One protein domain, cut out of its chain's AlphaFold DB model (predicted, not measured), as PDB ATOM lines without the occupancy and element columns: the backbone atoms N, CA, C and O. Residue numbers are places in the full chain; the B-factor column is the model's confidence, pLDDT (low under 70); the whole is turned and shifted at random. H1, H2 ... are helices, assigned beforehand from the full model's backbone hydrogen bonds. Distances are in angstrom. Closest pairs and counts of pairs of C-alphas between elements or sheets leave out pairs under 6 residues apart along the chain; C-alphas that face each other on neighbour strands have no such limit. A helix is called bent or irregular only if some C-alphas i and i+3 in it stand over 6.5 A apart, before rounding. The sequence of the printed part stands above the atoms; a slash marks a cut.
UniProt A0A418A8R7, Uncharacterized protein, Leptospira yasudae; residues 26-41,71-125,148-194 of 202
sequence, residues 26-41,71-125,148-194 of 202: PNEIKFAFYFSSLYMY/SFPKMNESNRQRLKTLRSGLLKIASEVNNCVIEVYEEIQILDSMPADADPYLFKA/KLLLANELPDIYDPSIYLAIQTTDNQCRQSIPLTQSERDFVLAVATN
ATOM      1  N   PRO A  26     152.231 184.680 187.112       39.16
ATOM      2  CA  PRO A  26     153.499 185.380 187.228       39.16
ATOM      3  C   PRO A  26     154.557 184.605 186.450       39.16
ATOM      4  O   PRO A  26     154.614 183.378 186.518       39.16
ATOM      5  N   ASN A  27     155.353 185.308 185.645       47.91
ATOM      6  CA  ASN A  27     156.454 184.678 184.935       47.91
ATOM      7  C   ASN A  27     157.495 184.283 185.987       47.91
ATOM      8  O   ASN A  27     158.346 185.091 186.356       47.91
ATOM      9  N   GLU A  28     157.377 183.055 186.489       35.78
ATOM     10  CA  GLU A  28     158.173 182.514 187.594       35.78
ATOM     11  C   GLU A  28     159.674 182.641 187.329       35.78
ATOM     12  O   GLU A  28     160.435 182.841 188.263       35.78
ATOM     13  N   ILE A  29     160.106 182.630 186.064       36.84
ATOM     14  CA  ILE A  29     161.511 182.805 185.680       36.84
ATOM     15  C   ILE A  29     161.955 184.263 185.846       36.84
ATOM     16  O   ILE A  29     163.030 184.515 186.383       36.84
ATOM     17  N   LYS A  30     161.138 185.240 185.426       39.28
ATOM     18  CA  LYS A  30     161.434 186.669 185.648       39.28
ATOM     19  C   LYS A  30     161.393 187.027 187.131       39.28
ATOM     20  O   LYS A  30     162.258 187.755 187.608       39.28
ATOM     21  N   PHE A  31     160.421 186.470 187.846       35.78
ATOM     22  CA  PHE A  31     160.255 186.656 189.280       35.78
ATOM     23  C   PHE A  31     161.409 186.017 190.063       35.78
ATOM     24  O   PHE A  31     162.029 186.680 190.885       35.78
ATOM     25  N   ALA A  32     161.783 184.775 189.744       32.81
ATOM     26  CA  ALA A  32     162.931 184.100 190.342       32.81
ATOM     27  C   ALA A  32     164.254 184.789 189.996       32.81
ATOM     28  O   ALA A  32     165.133 184.835 190.847       32.81
ATOM     29  N   PHE A  33     164.406 185.370 188.801       34.62
ATOM     30  CA  PHE A  33     165.595 186.154 188.459       34.62
ATOM     31  C   PHE A  33     165.669 187.449 189.284       34.62
ATOM     32  O   PHE A  33     166.690 187.699 189.919       34.62
ATOM     33  N   TYR A  34     164.572 188.210 189.362       40.81
ATOM     34  CA  TYR A  34     164.461 189.417 190.190       40.81
ATOM     35  C   TYR A  34     164.738 189.122 191.672       40.81
ATOM     36  O   TYR A  34     165.598 189.756 192.282       40.81
ATOM     37  N   PHE A  35     164.117 188.080 192.227       39.44
ATOM     38  CA  PHE A  35     164.384 187.638 193.594       39.44
ATOM     39  C   PHE A  35     165.826 187.130 193.744       39.44
ATOM     40  O   PHE A  35     166.566 187.645 194.566       39.44
ATOM     41  N   SER A  36     166.320 186.221 192.907       32.50
ATOM     42  CA  SER A  36     167.715 185.754 193.013       32.50
ATOM     43  C   SER A  36     168.737 186.905 192.969       32.50
ATOM     44  O   SER A  36     169.707 186.881 193.725       32.50
ATOM     45  N   SER A  37     168.478 187.966 192.193       41.50
ATOM     46  CA  SER A  37     169.312 189.172 192.183       41.50
ATOM     47  C   SER A  37     169.211 190.022 193.459       41.50
ATOM     48  O   SER A  37     170.213 190.611 193.859       41.50
ATOM     49  N   LEU A  38     168.056 190.033 194.134       41.44
ATOM     50  CA  LEU A  38     167.874 190.667 195.447       41.44
ATOM     51  C   LEU A  38     168.596 189.898 196.570       41.44
ATOM     52  O   LEU A  38     169.126 190.517 197.493       41.44
ATOM     53  N   TYR A  39     168.645 188.564 196.490       38.69
ATOM     54  CA  TYR A  39     169.051 187.702 197.612       38.69
ATOM     55  C   TYR A  39     170.499 187.170 197.560       38.69
ATOM     56  O   TYR A  39     170.996 186.696 198.581       38.69
ATOM     57  N   MET A  40     171.205 187.229 196.423       35.25
ATOM     58  CA  MET A  40     172.498 186.529 196.274       35.25
ATOM     59  C   MET A  40     173.772 187.294 196.671       35.25
ATOM     60  O   MET A  40     174.847 186.706 196.567       35.25
ATOM     61  N   TYR A  41     173.724 188.543 197.144       44.47
ATOM     62  CA  TYR A  41     174.961 189.334 197.207       44.47
ATOM     63  C   TYR A  41     175.757 189.366 198.520       44.47
ATOM     64  O   TYR A  41     176.929 189.616 198.385       44.47
ATOM     65  N   SER A  71     184.089 199.793 191.546       81.12
ATOM     66  CA  SER A  71     184.732 200.917 190.872       81.12
ATOM     67  C   SER A  71     183.727 201.773 190.103       81.12
ATOM     68  O   SER A  71     182.752 201.268 189.538       81.12
ATOM     69  N   PHE A  72     184.008 203.075 190.015       79.56
ATOM     70  CA  PHE A  72     183.202 204.008 189.227       79.56
ATOM     71  C   PHE A  72     183.091 203.624 187.748       79.56
ATOM     72  O   PHE A  72     181.978 203.642 187.228       79.56
ATOM     73  N   PRO A  73     184.169 203.213 187.050       84.19
ATOM     74  CA  PRO A  73     184.051 202.789 185.658       84.19
ATOM     75  C   PRO A  73     183.049 201.646 185.454       84.19
ATOM     76  O   PRO A  73     182.266 201.693 184.503       84.19
ATOM     77  N   LYS A  74     183.030 200.656 186.360       80.31
ATOM     78  CA  LYS A  74     182.070 199.541 186.321       80.31
ATOM     79  C   LYS A  74     180.644 200.001 186.587       80.31
ATOM     80  O   LYS A  74     179.730 199.601 185.866       80.31
ATOM     81  N   MET A  75     180.455 200.888 187.560       78.50
ATOM     82  CA  MET A  75     179.146 201.473 187.832       78.50
ATOM     83  C   MET A  75     178.628 202.296 186.645       78.50
ATOM     84  O   MET A  75     177.488 202.120 186.228       78.50
ATOM     85  N   ASN A  76     179.473 203.123 186.031       82.38
ATOM     86  CA  ASN A  76     179.105 203.942 184.875       82.38
ATOM     87  C   ASN A  76     178.819 203.084 183.628       82.38
ATOM     88  O   ASN A  76     177.979 203.430 182.796       82.38
ATOM     89  N   GLU A  77     179.525 201.963 183.451       82.94
ATOM     90  CA  GLU A  77     179.210 200.960 182.423       82.94
ATOM     91  C   GLU A  77     177.838 200.310 182.666       82.94
ATOM     92  O   GLU A  77     177.016 200.243 181.750       82.94
ATOM     93  N   SER A  78     177.566 199.901 183.905       77.75
ATOM     94  CA  SER A  78     176.280 199.337 184.322       77.75
ATOM     95  C   SER A  78     175.127 200.328 184.110       77.75
ATOM     96  O   SER A  78     174.133 199.993 183.464       77.75
ATOM     97  N   ASN A  79     175.287 201.585 184.537       78.81
ATOM     98  CA  ASN A  79     174.299 202.654 184.356       78.81
ATOM     99  C   ASN A  79     173.989 202.921 182.882       78.81
ATOM    100  O   ASN A  79     172.818 203.007 182.512       78.81
ATOM    101  N   ARG A  80     175.008 202.938 182.013       83.75
ATOM    102  CA  ARG A  80     174.810 203.037 180.556       83.75
ATOM    103  C   ARG A  80     173.903 201.927 180.017       83.75
ATOM    104  O   ARG A  80     172.997 202.194 179.226       83.75
ATOM    105  N   GLN A  81     174.122 200.681 180.442       79.25
ATOM    106  CA  GLN A  81     173.285 199.550 180.017       79.25
ATOM    107  C   GLN A  81     171.863 199.631 180.582       79.25
ATOM    108  O   GLN A  81     170.899 199.317 179.877       79.25
ATOM    109  N   ARG A  82     171.717 200.089 181.829       77.75
ATOM    110  CA  ARG A  82     170.417 200.283 182.487       77.75
ATOM    111  C   ARG A  82     169.596 201.351 181.782       77.75
ATOM    112  O   ARG A  82     168.461 201.076 181.414       77.75
ATOM    113  N   LEU A  83     170.186 202.512 181.492       82.75
ATOM    114  CA  LEU A  83     169.530 203.588 180.744       82.75
ATOM    115  C   LEU A  83     169.075 203.121 179.360       82.75
ATOM    116  O   LEU A  83     167.935 203.363 178.962       82.75
ATOM    117  N   LYS A  84     169.927 202.376 178.645       82.56
ATOM    118  CA  LYS A  84     169.566 201.791 177.348       82.56
ATOM    119  C   LYS A  84     168.392 200.814 177.468       82.56
ATOM    120  O   LYS A  84     167.462 200.876 176.663       82.56
ATOM    121  N   THR A  85     168.433 199.929 178.466       81.56
ATOM    122  CA  THR A  85     167.374 198.945 178.736       81.56
ATOM    123  C   THR A  85     166.059 199.638 179.068       81.56
ATOM    124  O   THR A  85     165.059 199.364 178.405       81.56
ATOM    125  N   LEU A  86     166.078 200.592 180.005       83.81
ATOM    126  CA  LEU A  86     164.920 201.396 180.392       83.81
ATOM    127  C   LEU A  86     164.309 202.086 179.179       83.81
ATOM    128  O   LEU A  86     163.139 201.865 178.888       83.81
ATOM    129  N   ARG A  87     165.107 202.820 178.399       86.06
ATOM    130  CA  ARG A  87     164.617 203.514 177.202       86.06
ATOM    131  C   ARG A  87     163.959 202.557 176.206       86.06
ATOM    132  O   ARG A  87     162.857 202.820 175.733       86.06
ATOM    133  N   SER A  88     164.613 201.436 175.901       85.50
ATOM    134  CA  SER A  88     164.068 200.447 174.961       85.50
ATOM    135  C   SER A  88     162.779 199.790 175.471       85.50
ATOM    136  O   SER A  88     161.845 199.581 174.699       85.50
ATOM    137  N   GLY A  89     162.701 199.506 176.771       84.88
ATOM    138  CA  GLY A  89     161.520 198.922 177.393       84.88
ATOM    139  C   GLY A  89     160.360 199.901 177.509       84.88
ATOM    140  O   GLY A  89     159.224 199.512 177.264       84.88
ATOM    141  N   LEU A  90     160.635 201.173 177.796       89.50
ATOM    142  CA  LEU A  90     159.631 202.235 177.797       89.50
ATOM    143  C   LEU A  90     159.010 202.402 176.407       89.50
ATOM    144  O   LEU A  90     157.790 202.364 176.280       89.50
ATOM    145  N   LEU A  91     159.828 202.468 175.350       88.12
ATOM    146  CA  LEU A  91     159.330 202.507 173.968       88.12
ATOM    147  C   LEU A  91     158.443 201.302 173.637       88.12
ATOM    148  O   LEU A  91     157.407 201.452 172.988       88.12
ATOM    149  N   LYS A  92     158.820 200.112 174.118       86.75
ATOM    150  CA  LYS A  92     157.991 198.916 173.978       86.75
ATOM    151  C   LYS A  92     156.647 199.078 174.698       86.75
ATOM    152  O   LYS A  92     155.615 198.805 174.091       86.75
ATOM    153  N   ILE A  93     156.640 199.580 175.934       87.69
ATOM    154  CA  ILE A  93     155.400 199.840 176.682       87.69
ATOM    155  C   ILE A  93     154.509 200.833 175.930       87.69
ATOM    156  O   ILE A  93     153.329 200.548 175.769       87.69
ATOM    157  N   ALA A  94     155.046 201.935 175.397       89.38
ATOM    158  CA  ALA A  94     154.247 202.868 174.591       89.38
ATOM    159  C   ALA A  94     153.628 202.207 173.351       89.38
ATOM    160  O   ALA A  94     152.522 202.565 172.958       89.38
ATOM    161  N   SER A  95     154.316 201.239 172.738       86.31
ATOM    162  CA  SER A  95     153.784 200.513 171.577       86.31
ATOM    163  C   SER A  95     152.709 199.473 171.926       86.31
ATOM    164  O   SER A  95     151.914 199.112 171.061       86.31
ATOM    165  N   GLU A  96     152.680 198.993 173.172       88.31
ATOM    166  CA  GLU A  96     151.793 197.910 173.625       88.31
ATOM    167  C   GLU A  96     150.654 198.408 174.538       88.31
ATOM    168  O   GLU A  96     149.617 197.755 174.646       88.31
ATOM    169  N   VAL A  97     150.819 199.570 175.180       89.12
ATOM    170  CA  VAL A  97     149.917 200.126 176.198       89.12
ATOM    171  C   VAL A  97     149.552 201.570 175.840       89.12
ATOM    172  O   VAL A  97     150.188 202.529 176.277       89.12
ATOM    173  N   ASN A  98     148.471 201.731 175.071       85.75
ATOM    174  CA  ASN A  98     148.015 203.037 174.568       85.75
ATOM    175  C   ASN A  98     147.781 204.086 175.669       85.75
ATOM    176  O   ASN A  98     148.019 205.270 175.449       85.75
ATOM    177  N   ASN A  99     147.342 203.659 176.855       88.88
ATOM    178  CA  ASN A  99     147.041 204.554 177.977       88.88
ATOM    179  C   ASN A  99     148.290 205.115 178.676       88.88
ATOM    180  O   ASN A  99     148.136 205.827 179.653       88.88
ATOM    181  N   CYS A 100     149.500 204.757 178.235       90.44
ATOM    182  CA  CYS A 100     150.758 205.196 178.845       90.44
ATOM    183  C   CYS A 100     151.645 206.007 177.898       90.44
ATOM    184  O   CYS A 100     152.795 206.292 178.225       90.44
ATOM    185  N   VAL A 101     151.176 206.307 176.685       92.69
ATOM    186  CA  VAL A 101     152.031 206.878 175.636       92.69
ATOM    187  C   VAL A 101     152.616 208.224 176.066       92.69
ATOM    188  O   VAL A 101     153.800 208.463 175.838       92.69
ATOM    189  N   ILE A 102     151.818 209.081 176.707       92.62
ATOM    190  CA  ILE A 102     152.256 210.411 177.148       92.62
ATOM    191  C   ILE A 102     153.323 210.270 178.239       92.62
ATOM    192  O   ILE A 102     154.433 210.772 178.076       92.62
ATOM    193  N   GLU A 103     153.024 209.498 179.280       92.69
ATOM    194  CA  GLU A 103     153.886 209.260 180.440       92.69
ATOM    195  C   GLU A 103     155.214 208.623 180.024       92.69
ATOM    196  O   GLU A 103     156.278 208.999 180.507       92.69
ATOM    197  N   VAL A 104     155.171 207.675 179.084       93.00
ATOM    198  CA  VAL A 104     156.376 207.064 178.520       93.00
ATOM    199  C   VAL A 104     157.255 208.107 177.842       93.00
ATOM    200  O   VAL A 104     158.469 208.098 178.044       93.00
ATOM    201  N   TYR A 105     156.682 208.982 177.014       94.44
ATOM    202  CA  TYR A 105     157.479 209.975 176.297       94.44
ATOM    203  C   TYR A 105     158.045 211.048 177.228       94.44
ATOM    204  O   TYR A 105     159.189 211.450 177.029       94.44
ATOM    205  N   GLU A 106     157.300 211.466 178.251       94.31
ATOM    206  CA  GLU A 106     157.809 212.355 179.303       94.31
ATOM    207  C   GLU A 106     159.003 211.724 180.029       94.31
ATOM    208  O   GLU A 106     160.057 212.344 180.174       94.31
ATOM    209  N   GLU A 107     158.887 210.449 180.400       91.56
ATOM    210  CA  GLU A 107     159.973 209.717 181.046       91.56
ATOM    211  C   GLU A 107     161.188 209.552 180.128       91.56
ATOM    212  O   GLU A 107     162.319 209.779 180.556       91.56
ATOM    213  N   ILE A 108     160.988 209.236 178.844       92.81
ATOM    214  CA  ILE A 108     162.083 209.167 177.866       92.81
ATOM    215  C   ILE A 108     162.770 210.527 177.708       92.81
ATOM    216  O   ILE A 108     163.996 210.559 177.634       92.81
ATOM    217  N   GLN A 109     162.028 211.639 177.686       94.56
ATOM    218  CA  GLN A 109     162.624 212.980 177.631       94.56
ATOM    219  C   GLN A 109     163.499 213.259 178.856       94.56
ATOM    220  O   GLN A 109     164.588 213.816 178.716       94.56
ATOM    221  N   ILE A 110     163.055 212.832 180.042       92.19
ATOM    222  CA  ILE A 110     163.855 212.929 181.263       92.19
ATOM    223  C   ILE A 110     165.126 212.084 181.118       92.19
ATOM    224  O   ILE A 110     166.210 212.627 181.319       92.19
ATOM    225  N   LEU A 111     165.028 210.814 180.704       90.31
ATOM    226  CA  LEU A 111     166.196 209.939 180.497       90.31
ATOM    227  C   LEU A 111     167.179 210.494 179.450       90.31
ATOM    228  O   LEU A 111     168.387 210.455 179.671       90.31
ATOM    229  N   ASP A 112     166.678 211.042 178.341       92.44
ATOM    230  CA  ASP A 112     167.495 211.614 177.261       92.44
ATOM    231  C   ASP A 112     168.187 212.931 177.680       92.44
ATOM    232  O   ASP A 112     169.174 213.330 177.061       92.44
ATOM    233  N   SER A 113     167.709 213.595 178.742       92.75
ATOM    234  CA  SER A 113     168.348 214.788 179.322       92.75
ATOM    235  C   SER A 113     169.501 214.471 180.286       92.75
ATOM    236  O   SER A 113     170.265 215.367 180.653       92.75
ATOM    237  N   MET A 114     169.635 213.211 180.710       90.56
ATOM    238  CA  MET A 114     170.641 212.792 181.684       90.56
ATOM    239  C   MET A 114     172.018 212.586 181.035       90.56
ATOM    240  O   MET A 114     172.115 212.240 179.854       90.56
ATOM    241  N   PRO A 115     173.114 212.698 181.810       89.94
ATOM    242  CA  PRO A 115     174.393 212.119 181.413       89.94
ATOM    243  C   PRO A 115     174.237 210.631 181.074       89.94
ATOM    244  O   PRO A 115     173.495 209.910 181.737       89.94
ATOM    245  N   ALA A 116     174.964 210.154 180.061       86.12
ATOM    246  CA  ALA A 116     174.793 208.798 179.528       86.12
ATOM    247  C   ALA A 116     175.064 207.673 180.546       86.12
ATOM    248  O   ALA A 116     174.673 206.534 180.310       86.12
ATOM    249  N   ASP A 117     175.755 207.967 181.643       83.31
ATOM    250  CA  ASP A 117     176.113 207.062 182.735       83.31
ATOM    251  C   ASP A 117     175.458 207.426 184.078       83.31
ATOM    252  O   ASP A 117     175.817 206.867 185.120       83.31
ATOM    253  N   ALA A 118     174.486 208.338 184.065       81.44
ATOM    254  CA  ALA A 118     173.735 208.703 185.255       81.44
ATOM    255  C   ALA A 118     172.801 207.575 185.712       81.44
ATOM    256  O   ALA A 118     172.282 206.788 184.919       81.44
ATOM    257  N   ASP A 119     172.548 207.535 187.015       79.12
ATOM    258  CA  ASP A 119     171.463 206.742 187.577       79.12
ATOM    259  C   ASP A 119     170.157 207.570 187.535       79.12
ATOM    260  O   ASP A 119     170.140 208.687 188.066       79.12
ATOM    261  N   PRO A 120     169.064 207.061 186.932       76.69
ATOM    262  CA  PRO A 120     167.812 207.804 186.799       76.69
ATOM    263  C   PRO A 120     167.182 208.212 188.130       76.69
ATOM    264  O   PRO A 120     166.572 209.279 188.226       76.69
ATOM    265  N   TYR A 121     167.304 207.367 189.155       77.06
ATOM    266  CA  TYR A 121     166.729 207.623 190.469       77.06
ATOM    267  C   TYR A 121     167.535 208.684 191.209       77.06
ATOM    268  O   TYR A 121     166.950 209.596 191.793       77.06
ATOM    269  N   LEU A 122     168.867 208.612 191.146       77.69
ATOM    270  CA  LEU A 122     169.728 209.643 191.730       77.69
ATOM    271  C   LEU A 122     169.547 210.991 191.036       77.69
ATOM    272  O   LEU A 122     169.435 212.011 191.715       77.69
ATOM    273  N   PHE A 123     169.445 210.989 189.704       81.38
ATOM    274  CA  PHE A 123     169.209 212.199 188.924       81.38
ATOM    275  C   PHE A 123     167.893 212.874 189.323       81.38
ATOM    276  O   PHE A 123     167.880 214.058 189.658       81.38
ATOM    277  N   LYS A 124     166.791 212.113 189.374       79.31
ATOM    278  CA  LYS A 124     165.479 212.625 189.804       79.31
ATOM    279  C   LYS A 124     165.448 213.045 191.274       79.31
ATOM    280  O   LYS A 124     164.737 213.982 191.623       79.31
ATOM    281  N   ALA A 125     166.236 212.391 192.125       76.50
ATOM    282  CA  ALA A 125     166.431 212.790 193.515       76.50
ATOM    283  C   ALA A 125     167.378 213.993 193.678       76.50
ATOM    284  O   ALA A 125     167.642 214.382 194.812       76.50
ATOM    285  N   LYS A 148     162.825 191.921 203.408       43.56
ATOM    286  CA  LYS A 148     163.087 193.369 203.243       43.56
ATOM    287  C   LYS A 148     162.576 193.977 201.933       43.56
ATOM    288  O   LYS A 148     163.206 193.904 200.890       43.56
ATOM    289  N   LEU A 149     161.397 194.591 202.046       51.62
ATOM    290  CA  LEU A 149     161.129 196.029 201.880       51.62
ATOM    291  C   LEU A 149     162.145 196.857 201.067       51.62
ATOM    292  O   LEU A 149     163.265 197.044 201.530       51.62
ATOM    293  N   LEU A 150     161.698 197.485 199.972       45.31
ATOM    294  CA  LEU A 150     162.375 198.643 199.366       45.31
ATOM    295  C   LEU A 150     161.558 199.913 199.646       45.31
ATOM    296  O   LEU A 150     160.370 199.975 199.324       45.31
ATOM    297  N   LEU A 151     162.173 200.928 200.251       46.28
ATOM    298  CA  LEU A 151     161.658 202.300 200.283       46.28
ATOM    299  C   LEU A 151     161.974 203.029 198.965       46.28
ATOM    300  O   LEU A 151     162.836 202.611 198.198       46.28
ATOM    301  N   ALA A 152     161.317 204.166 198.705       46.97
ATOM    302  CA  ALA A 152     161.529 204.942 197.475       46.97
ATOM    303  C   ALA A 152     162.991 205.412 197.275       46.97
ATOM    304  O   ALA A 152     163.462 205.582 196.154       46.97
ATOM    305  N   ASN A 153     163.732 205.604 198.367       44.97
ATOM    306  CA  ASN A 153     165.159 205.934 198.363       44.97
ATOM    307  C   ASN A 153     166.082 204.708 198.213       44.97
ATOM    308  O   ASN A 153     167.290 204.887 198.093       44.97
ATOM    309  N   GLU A 154     165.518 203.499 198.220       47.50
ATOM    310  CA  GLU A 154     166.182 202.197 198.059       47.50
ATOM    311  C   GLU A 154     165.840 201.559 196.691       47.50
ATOM    312  O   GLU A 154     166.167 200.405 196.439       47.50
ATOM    313  N   LEU A 155     165.251 202.335 195.763       54.97
ATOM    314  CA  LEU A 155     164.902 201.926 194.392       54.97
ATOM    315  C   LEU A 155     166.009 201.883 193.321       54.97
ATOM    316  O   LEU A 155     165.667 201.433 192.224       54.97
ATOM    317  N   PRO A 156     167.277 202.320 193.518       52.25
ATOM    318  CA  PRO A 156     168.225 202.350 192.402       52.25
ATOM    319  C   PRO A 156     168.498 200.953 191.816       52.25
ATOM    320  O   PRO A 156     169.039 200.860 190.722       52.25
ATOM    321  N   ASP A 157     168.059 199.885 192.496       52.22
ATOM    322  CA  ASP A 157     168.151 198.493 192.058       52.22
ATOM    323  C   ASP A 157     167.039 197.980 191.129       52.22
ATOM    324  O   ASP A 157     167.073 196.823 190.704       52.22
ATOM    325  N   ILE A 158     166.069 198.817 190.757       57.22
ATOM    326  CA  ILE A 158     164.971 198.398 189.880       57.22
ATOM    327  C   ILE A 158     165.270 198.773 188.434       57.22
ATOM    328  O   ILE A 158     165.216 199.934 188.038       57.22
ATOM    329  N   TYR A 159     165.528 197.751 187.623       64.19
ATOM    330  CA  TYR A 159     165.839 197.905 186.198       64.19
ATOM    331  C   TYR A 159     164.725 197.390 185.281       64.19
ATOM    332  O   TYR A 159     164.907 197.350 184.064       64.19
ATOM    333  N   ASP A 160     163.580 196.990 185.845       79.88
ATOM    334  CA  ASP A 160     162.409 196.595 185.067       79.88
ATOM    335  C   ASP A 160     161.661 197.848 184.560       79.88
ATOM    336  O   ASP A 160     161.182 198.643 185.376       79.88
ATOM    337  N   PRO A 161     161.532 198.047 183.233       82.94
ATOM    338  CA  PRO A 161     160.899 199.238 182.663       82.94
ATOM    339  C   PRO A 161     159.417 199.395 183.029       82.94
ATOM    340  O   PRO A 161     158.928 200.520 183.125       82.94
ATOM    341  N   SER A 162     158.694 198.288 183.236       85.31
ATOM    342  CA  SER A 162     157.280 198.306 183.616       85.31
ATOM    343  C   SER A 162     157.111 198.722 185.073       85.31
ATOM    344  O   SER A 162     156.276 199.579 185.359       85.31
ATOM    345  N   ILE A 163     157.930 198.184 185.983       83.12
ATOM    346  CA  ILE A 163     157.937 198.607 187.393       83.12
ATOM    347  C   ILE A 163     158.397 200.064 187.508       83.12
ATOM    348  O   ILE A 163     157.749 200.850 188.199       83.12
ATOM    349  N   TYR A 164     159.464 200.444 186.792       83.62
ATOM    350  CA  TYR A 164     159.961 201.820 186.739       83.62
ATOM    351  C   TYR A 164     158.840 202.792 186.358       83.62
ATOM    352  O   TYR A 164     158.499 203.674 187.146       83.62
ATOM    353  N   LEU A 165     158.209 202.584 185.197       88.06
ATOM    354  CA  LEU A 165     157.144 203.465 184.721       88.06
ATOM    355  C   LEU A 165     155.964 203.506 185.695       88.06
ATOM    356  O   LEU A 165     155.433 204.578 185.957       88.06
ATOM    357  N   ALA A 166     155.567 202.362 186.258       87.75
ATOM    358  CA  ALA A 166     154.429 202.288 187.168       87.75
ATOM    359  C   ALA A 166     154.654 203.061 188.482       87.75
ATOM    360  O   ALA A 166     153.693 203.592 189.049       87.75
ATOM    361  N   ILE A 167     155.905 203.155 188.948       84.06
ATOM    362  CA  ILE A 167     156.287 203.996 190.093       84.06
ATOM    363  C   ILE A 167     156.278 205.479 189.704       84.06
ATOM    364  O   ILE A 167     155.805 206.302 190.485       84.06
ATOM    365  N   GLN A 168     156.818 205.822 188.530       86.44
ATOM    366  CA  GLN A 168     157.027 207.217 188.120       86.44
ATOM    367  C   GLN A 168     155.758 207.900 187.597       86.44
ATOM    368  O   GLN A 168     155.597 209.107 187.764       86.44
ATOM    369  N   THR A 169     154.849 207.147 186.980       89.38
ATOM    370  CA  THR A 169     153.631 207.708 186.394       89.38
ATOM    371  C   THR A 169     152.719 208.312 187.462       89.38
ATOM    372  O   THR A 169     152.472 207.713 188.516       89.38
ATOM    373  N   THR A 170     152.170 209.489 187.172       87.44
ATOM    374  CA  THR A 170     151.123 210.124 187.984       87.44
ATOM    375  C   THR A 170     149.717 209.763 187.502       87.44
ATOM    376  O   THR A 170     148.763 209.894 188.273       87.44
ATOM    377  N   ASP A 171     149.584 209.236 186.279       91.25
ATOM    378  CA  ASP A 171     148.310 208.787 185.732       91.25
ATOM    379  C   ASP A 171     147.952 207.385 186.239       91.25
ATOM    380  O   ASP A 171     148.611 206.375 185.971       91.25
ATOM    381  N   ASN A 172     146.841 207.313 186.971       89.69
ATOM    382  CA  ASN A 172     146.293 206.056 187.456       89.69
ATOM    383  C   ASN A 172     145.842 205.131 186.315       89.69
ATOM    384  O   ASN A 172     145.935 203.914 186.477       89.69
ATOM    385  N   GLN A 173     145.364 205.671 185.185       91.25
ATOM    386  CA  GLN A 173     144.962 204.858 184.036       91.25
ATOM    387  C   GLN A 173     146.175 204.203 183.384       91.25
ATOM    388  O   GLN A 173     146.156 202.982 183.184       91.25
ATOM    389  N   CYS A 174     147.252 204.961 183.145       91.75
ATOM    390  CA  CYS A 174     148.522 204.375 182.731       91.75
ATOM    391  C   CYS A 174     148.985 203.303 183.731       91.75
ATOM    392  O   CYS A 174     149.144 202.138 183.359       91.75
ATOM    393  N   ARG A 175     149.104 203.646 185.025       91.62
ATOM    394  CA  ARG A 175     149.596 202.719 186.063       91.62
ATOM    395  C   ARG A 175     148.833 201.393 186.094       91.62
ATOM    396  O   ARG A 175     149.437 200.330 186.229       91.62
ATOM    397  N   GLN A 176     147.506 201.440 185.981       89.94
ATOM    398  CA  GLN A 176     146.666 200.240 185.973       89.94
ATOM    399  C   GLN A 176     146.839 199.414 184.694       89.94
ATOM    400  O   GLN A 176     146.789 198.184 184.759       89.94
ATOM    401  N   SER A 177     147.093 200.070 183.560       89.69
ATOM    402  CA  SER A 177     147.216 199.432 182.245       89.69
ATOM    403  C   SER A 177     148.548 198.700 182.038       89.69
ATOM    404  O   SER A 177     148.630 197.828 181.176       89.69
ATOM    405  N   ILE A 178     149.585 199.006 182.829       90.44
ATOM    406  CA  ILE A 178     150.876 198.304 182.766       90.44
ATOM    407  C   ILE A 178     150.679 196.833 183.201       90.44
ATOM    408  O   ILE A 178     150.042 196.576 184.232       90.44
ATOM    409  N   PRO A 179     151.199 195.846 182.443       85.00
ATOM    410  CA  PRO A 179     150.983 194.423 182.703       85.00
ATOM    411  C   PRO A 179     151.870 193.908 183.848       85.00
ATOM    412  O   PRO A 179     152.858 193.216 183.628       85.00
ATOM    413  N   LEU A 180     151.489 194.248 185.078       80.62
ATOM    414  CA  LEU A 180     152.122 193.788 186.314       80.62
ATOM    415  C   LEU A 180     151.317 192.660 186.973       80.62
ATOM    416  O   LEU A 180     150.076 192.670 186.952       80.62
ATOM    417  N   THR A 181     152.025 191.730 187.610       78.94
ATOM    418  CA  THR A 181     151.481 190.754 188.565       78.94
ATOM    419  C   THR A 181     150.939 191.462 189.808       78.94
ATOM    420  O   THR A 181     151.271 192.618 190.071       78.94
ATOM    421  N   GLN A 182     150.109 190.787 190.608       72.69
ATOM    422  CA  GLN A 182     149.562 191.407 191.819       72.69
ATOM    423  C   GLN A 182     150.671 191.820 192.798       72.69
ATOM    424  O   GLN A 182     150.662 192.948 193.275       72.69
ATOM    425  N   SER A 183     151.670 190.961 193.015       68.12
ATOM    426  CA  SER A 183     152.798 191.259 193.901       68.12
ATOM    427  C   SER A 183     153.612 192.471 193.437       68.12
ATOM    428  O   SER A 183     154.009 193.280 194.271       68.12
ATOM    429  N   GLU A 184     153.821 192.637 192.126       73.38
ATOM    430  CA  GLU A 184     154.473 193.824 191.551       73.38
ATOM    431  C   GLU A 184     153.601 195.080 191.681       73.38
ATOM    432  O   GLU A 184     154.115 196.163 191.946       73.38
ATOM    433  N   ARG A 185     152.276 194.968 191.528       80.50
ATOM    434  CA  ARG A 185     151.366 196.107 191.748       80.50
ATOM    435  C   ARG A 185     151.372 196.552 193.196       80.50
ATOM    436  O   ARG A 185     151.438 197.753 193.449       80.50
ATOM    437  N   ASP A 186     151.318 195.601 194.121       74.50
ATOM    438  CA  ASP A 186     151.397 195.885 195.547       74.50
ATOM    439  C   ASP A 186     152.704 196.625 195.829       74.50
ATOM    440  O   ASP A 186     152.657 197.728 196.380       74.50
ATOM    441  N   PHE A 187     153.832 196.086 195.334       75.81
ATOM    442  CA  PHE A 187     155.159 196.703 195.390       75.81
ATOM    443  C   PHE A 187     155.146 198.163 194.923       75.81
ATOM    444  O   PHE A 187     155.474 199.070 195.693       75.81
ATOM    445  N   VAL A 188     154.704 198.399 193.686       78.75
ATOM    446  CA  VAL A 188     154.622 199.733 193.078       78.75
ATOM    447  C   VAL A 188     153.785 200.680 193.932       78.75
ATOM    448  O   VAL A 188     154.204 201.809 194.181       78.75
ATOM    449  N   LEU A 189     152.610 200.244 194.392       79.06
ATOM    450  CA  LEU A 189     151.703 201.086 195.171       79.06
ATOM    451  C   LEU A 189     152.312 201.497 196.502       79.06
ATOM    452  O   LEU A 189     152.155 202.647 196.920       79.06
ATOM    453  N   ALA A 190     153.000 200.589 197.186       73.81
ATOM    454  CA  ALA A 190     153.615 200.954 198.449       73.81
ATOM    455  C   ALA A 190     154.817 201.865 198.250       73.81
ATOM    456  O   ALA A 190     154.914 202.862 198.954       73.81
ATOM    457  N   VAL A 191     155.658 201.605 197.248       73.31
ATOM    458  CA  VAL A 191     156.756 202.508 196.897       73.31
ATOM    459  C   VAL A 191     156.225 203.904 196.561       73.31
ATOM    460  O   VAL A 191     156.662 204.887 197.158       73.31
ATOM    461  N   ALA A 192     155.227 203.994 195.678       72.94
ATOM    462  CA  ALA A 192     154.612 205.258 195.269       72.94
ATOM    463  C   ALA A 192     153.940 206.006 196.436       72.94
ATOM    464  O   ALA A 192     153.815 207.227 196.403       72.94
ATOM    465  N   THR A 193     153.515 205.290 197.483       73.38
ATOM    466  CA  THR A 193     152.899 205.873 198.691       73.38
ATOM    467  C   THR A 193     153.842 205.935 199.893       73.38
ATOM    468  O   THR A 193     153.402 206.255 200.997       73.38
ATOM    469  N   ASN A 194     155.131 205.643 199.690       69.31
ATOM    470  CA  ASN A 194     156.157 205.562 200.728       69.31
ATOM    471  C   ASN A 194     155.776 204.639 201.911       69.31
ATOM    472  O   ASN A 194     156.121 204.885 203.069       69.31
TER     473      ASN A 194
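Overview. This is residues 26 to 41, 71 to 125 and 148 to 194 of the 202 residues of an uncharacterized protein of Leptospira yasudae (UniProt A0A418A8R7). A long helical hairpin, H2 and H3, forms one side of the model, and the short helix H6 packs across it in the middle, with H7 packed on H3 beside one end of the hairpin. H8 packs on H6, away from the hairpin, the short H4 and H5 make a pair of their own, and H1 lies separate from the rest. The printed part has 118 residues with eight named helices, H1 to H8 in order along the chain, and no named strand: all helix. It is compact, with a radius of gyration of the C-alphas of 14.1 A, and rounded, spanning 40 by 32 by 27 A.

Arrangement. H1, residues 28 to 39, is apart from the other seven helices. H2, residues 72 to 96, and H3, residues 98 to 112, form a helical hairpin: they touch, closest at the C-alphas of Ala 94 and Val 101, 4.7 A, and run opposite ways at a shallow tilt of 25 degrees. H4, residues 120 to 124, touches H5, residues 152 to 157, closest at the C-alphas of Tyr 121 and Pro 156, 5.8 A. The hub is H6, residues 161 to 168, which touches four helices. Residues 85 to 93 of H2 touch H6 about perpendicular at 88 degrees, the closest C-alphas being Leu 86 and Pro 161, 5.1 A. H3 and H6 only just touch, with 3 pairs of C-alphas within 8 A, the closest those of Val 104 and Leu 165, 7.2 A. H7, residues 172 to 177, touches H6 only at the corner, closest at the C-alphas of Ala 166 and Arg 175, 5.0 A. H7 also touches residues 99 to 103 of H3, about perpendicular at 76 degrees, closest at the C-alphas of Cys 100 and Cys 174, 4.6 A. H8, residues 182 to 192, touches H6 at a steep tilt of 39 degrees, the same way, with the C-alphas of Ile 167 and Val 188 closest, 5.5 A. The helix packing is mostly crossed: of the 5 pairs of helices that touch and have a tilt, with H6 and H7, which touch only at the corner, left out, 1 is at a shallow tilt, that of H2 and H3. Every O i to N i+4 pair is within hydrogen-bond range in H1, H2, H4, H6, H7 and H8; in H3 it is 9 of 11, and in H5 0 of 2, with 0 of 3 O i to N i+3 pairs.

Along the chain. H1 begins at C-alpha 28, (158.173, 182.514, 187.594), and is 15.7 A long. H2 is 35.6 A long, from C-alpha 72 at (183.202, 204.008, 189.227). H3, 21.5 A, and H5, 10.7 A, are irregular: C-alphas 99 and 102 are 7.9 A apart, and C-alphas 153 and 156 are 7.6 A apart. H4 is 6.1 A, H6 10.4 A and H7 8.5 A long. H8, 15.1 A, ends at C-alpha 192, (154.612, 205.258, 195.269).

Size, cuts and confidence. The two C-alphas farthest apart are those of Ser 71 and Gln 173, 40.5 A. Residues 42 to 70 are not printed, with 16.4 A between C-alphas 41 and 71; residues 126 to 147 are not printed, with 22.0 A between C-alphas 125 and 148. Of the links that are printed whole, H3 to H4 is short and the others are tight. The mean pLDDT of the printed part is 74.6; residues 26 to 41, 148 to 159, 183 and 194 are under 70.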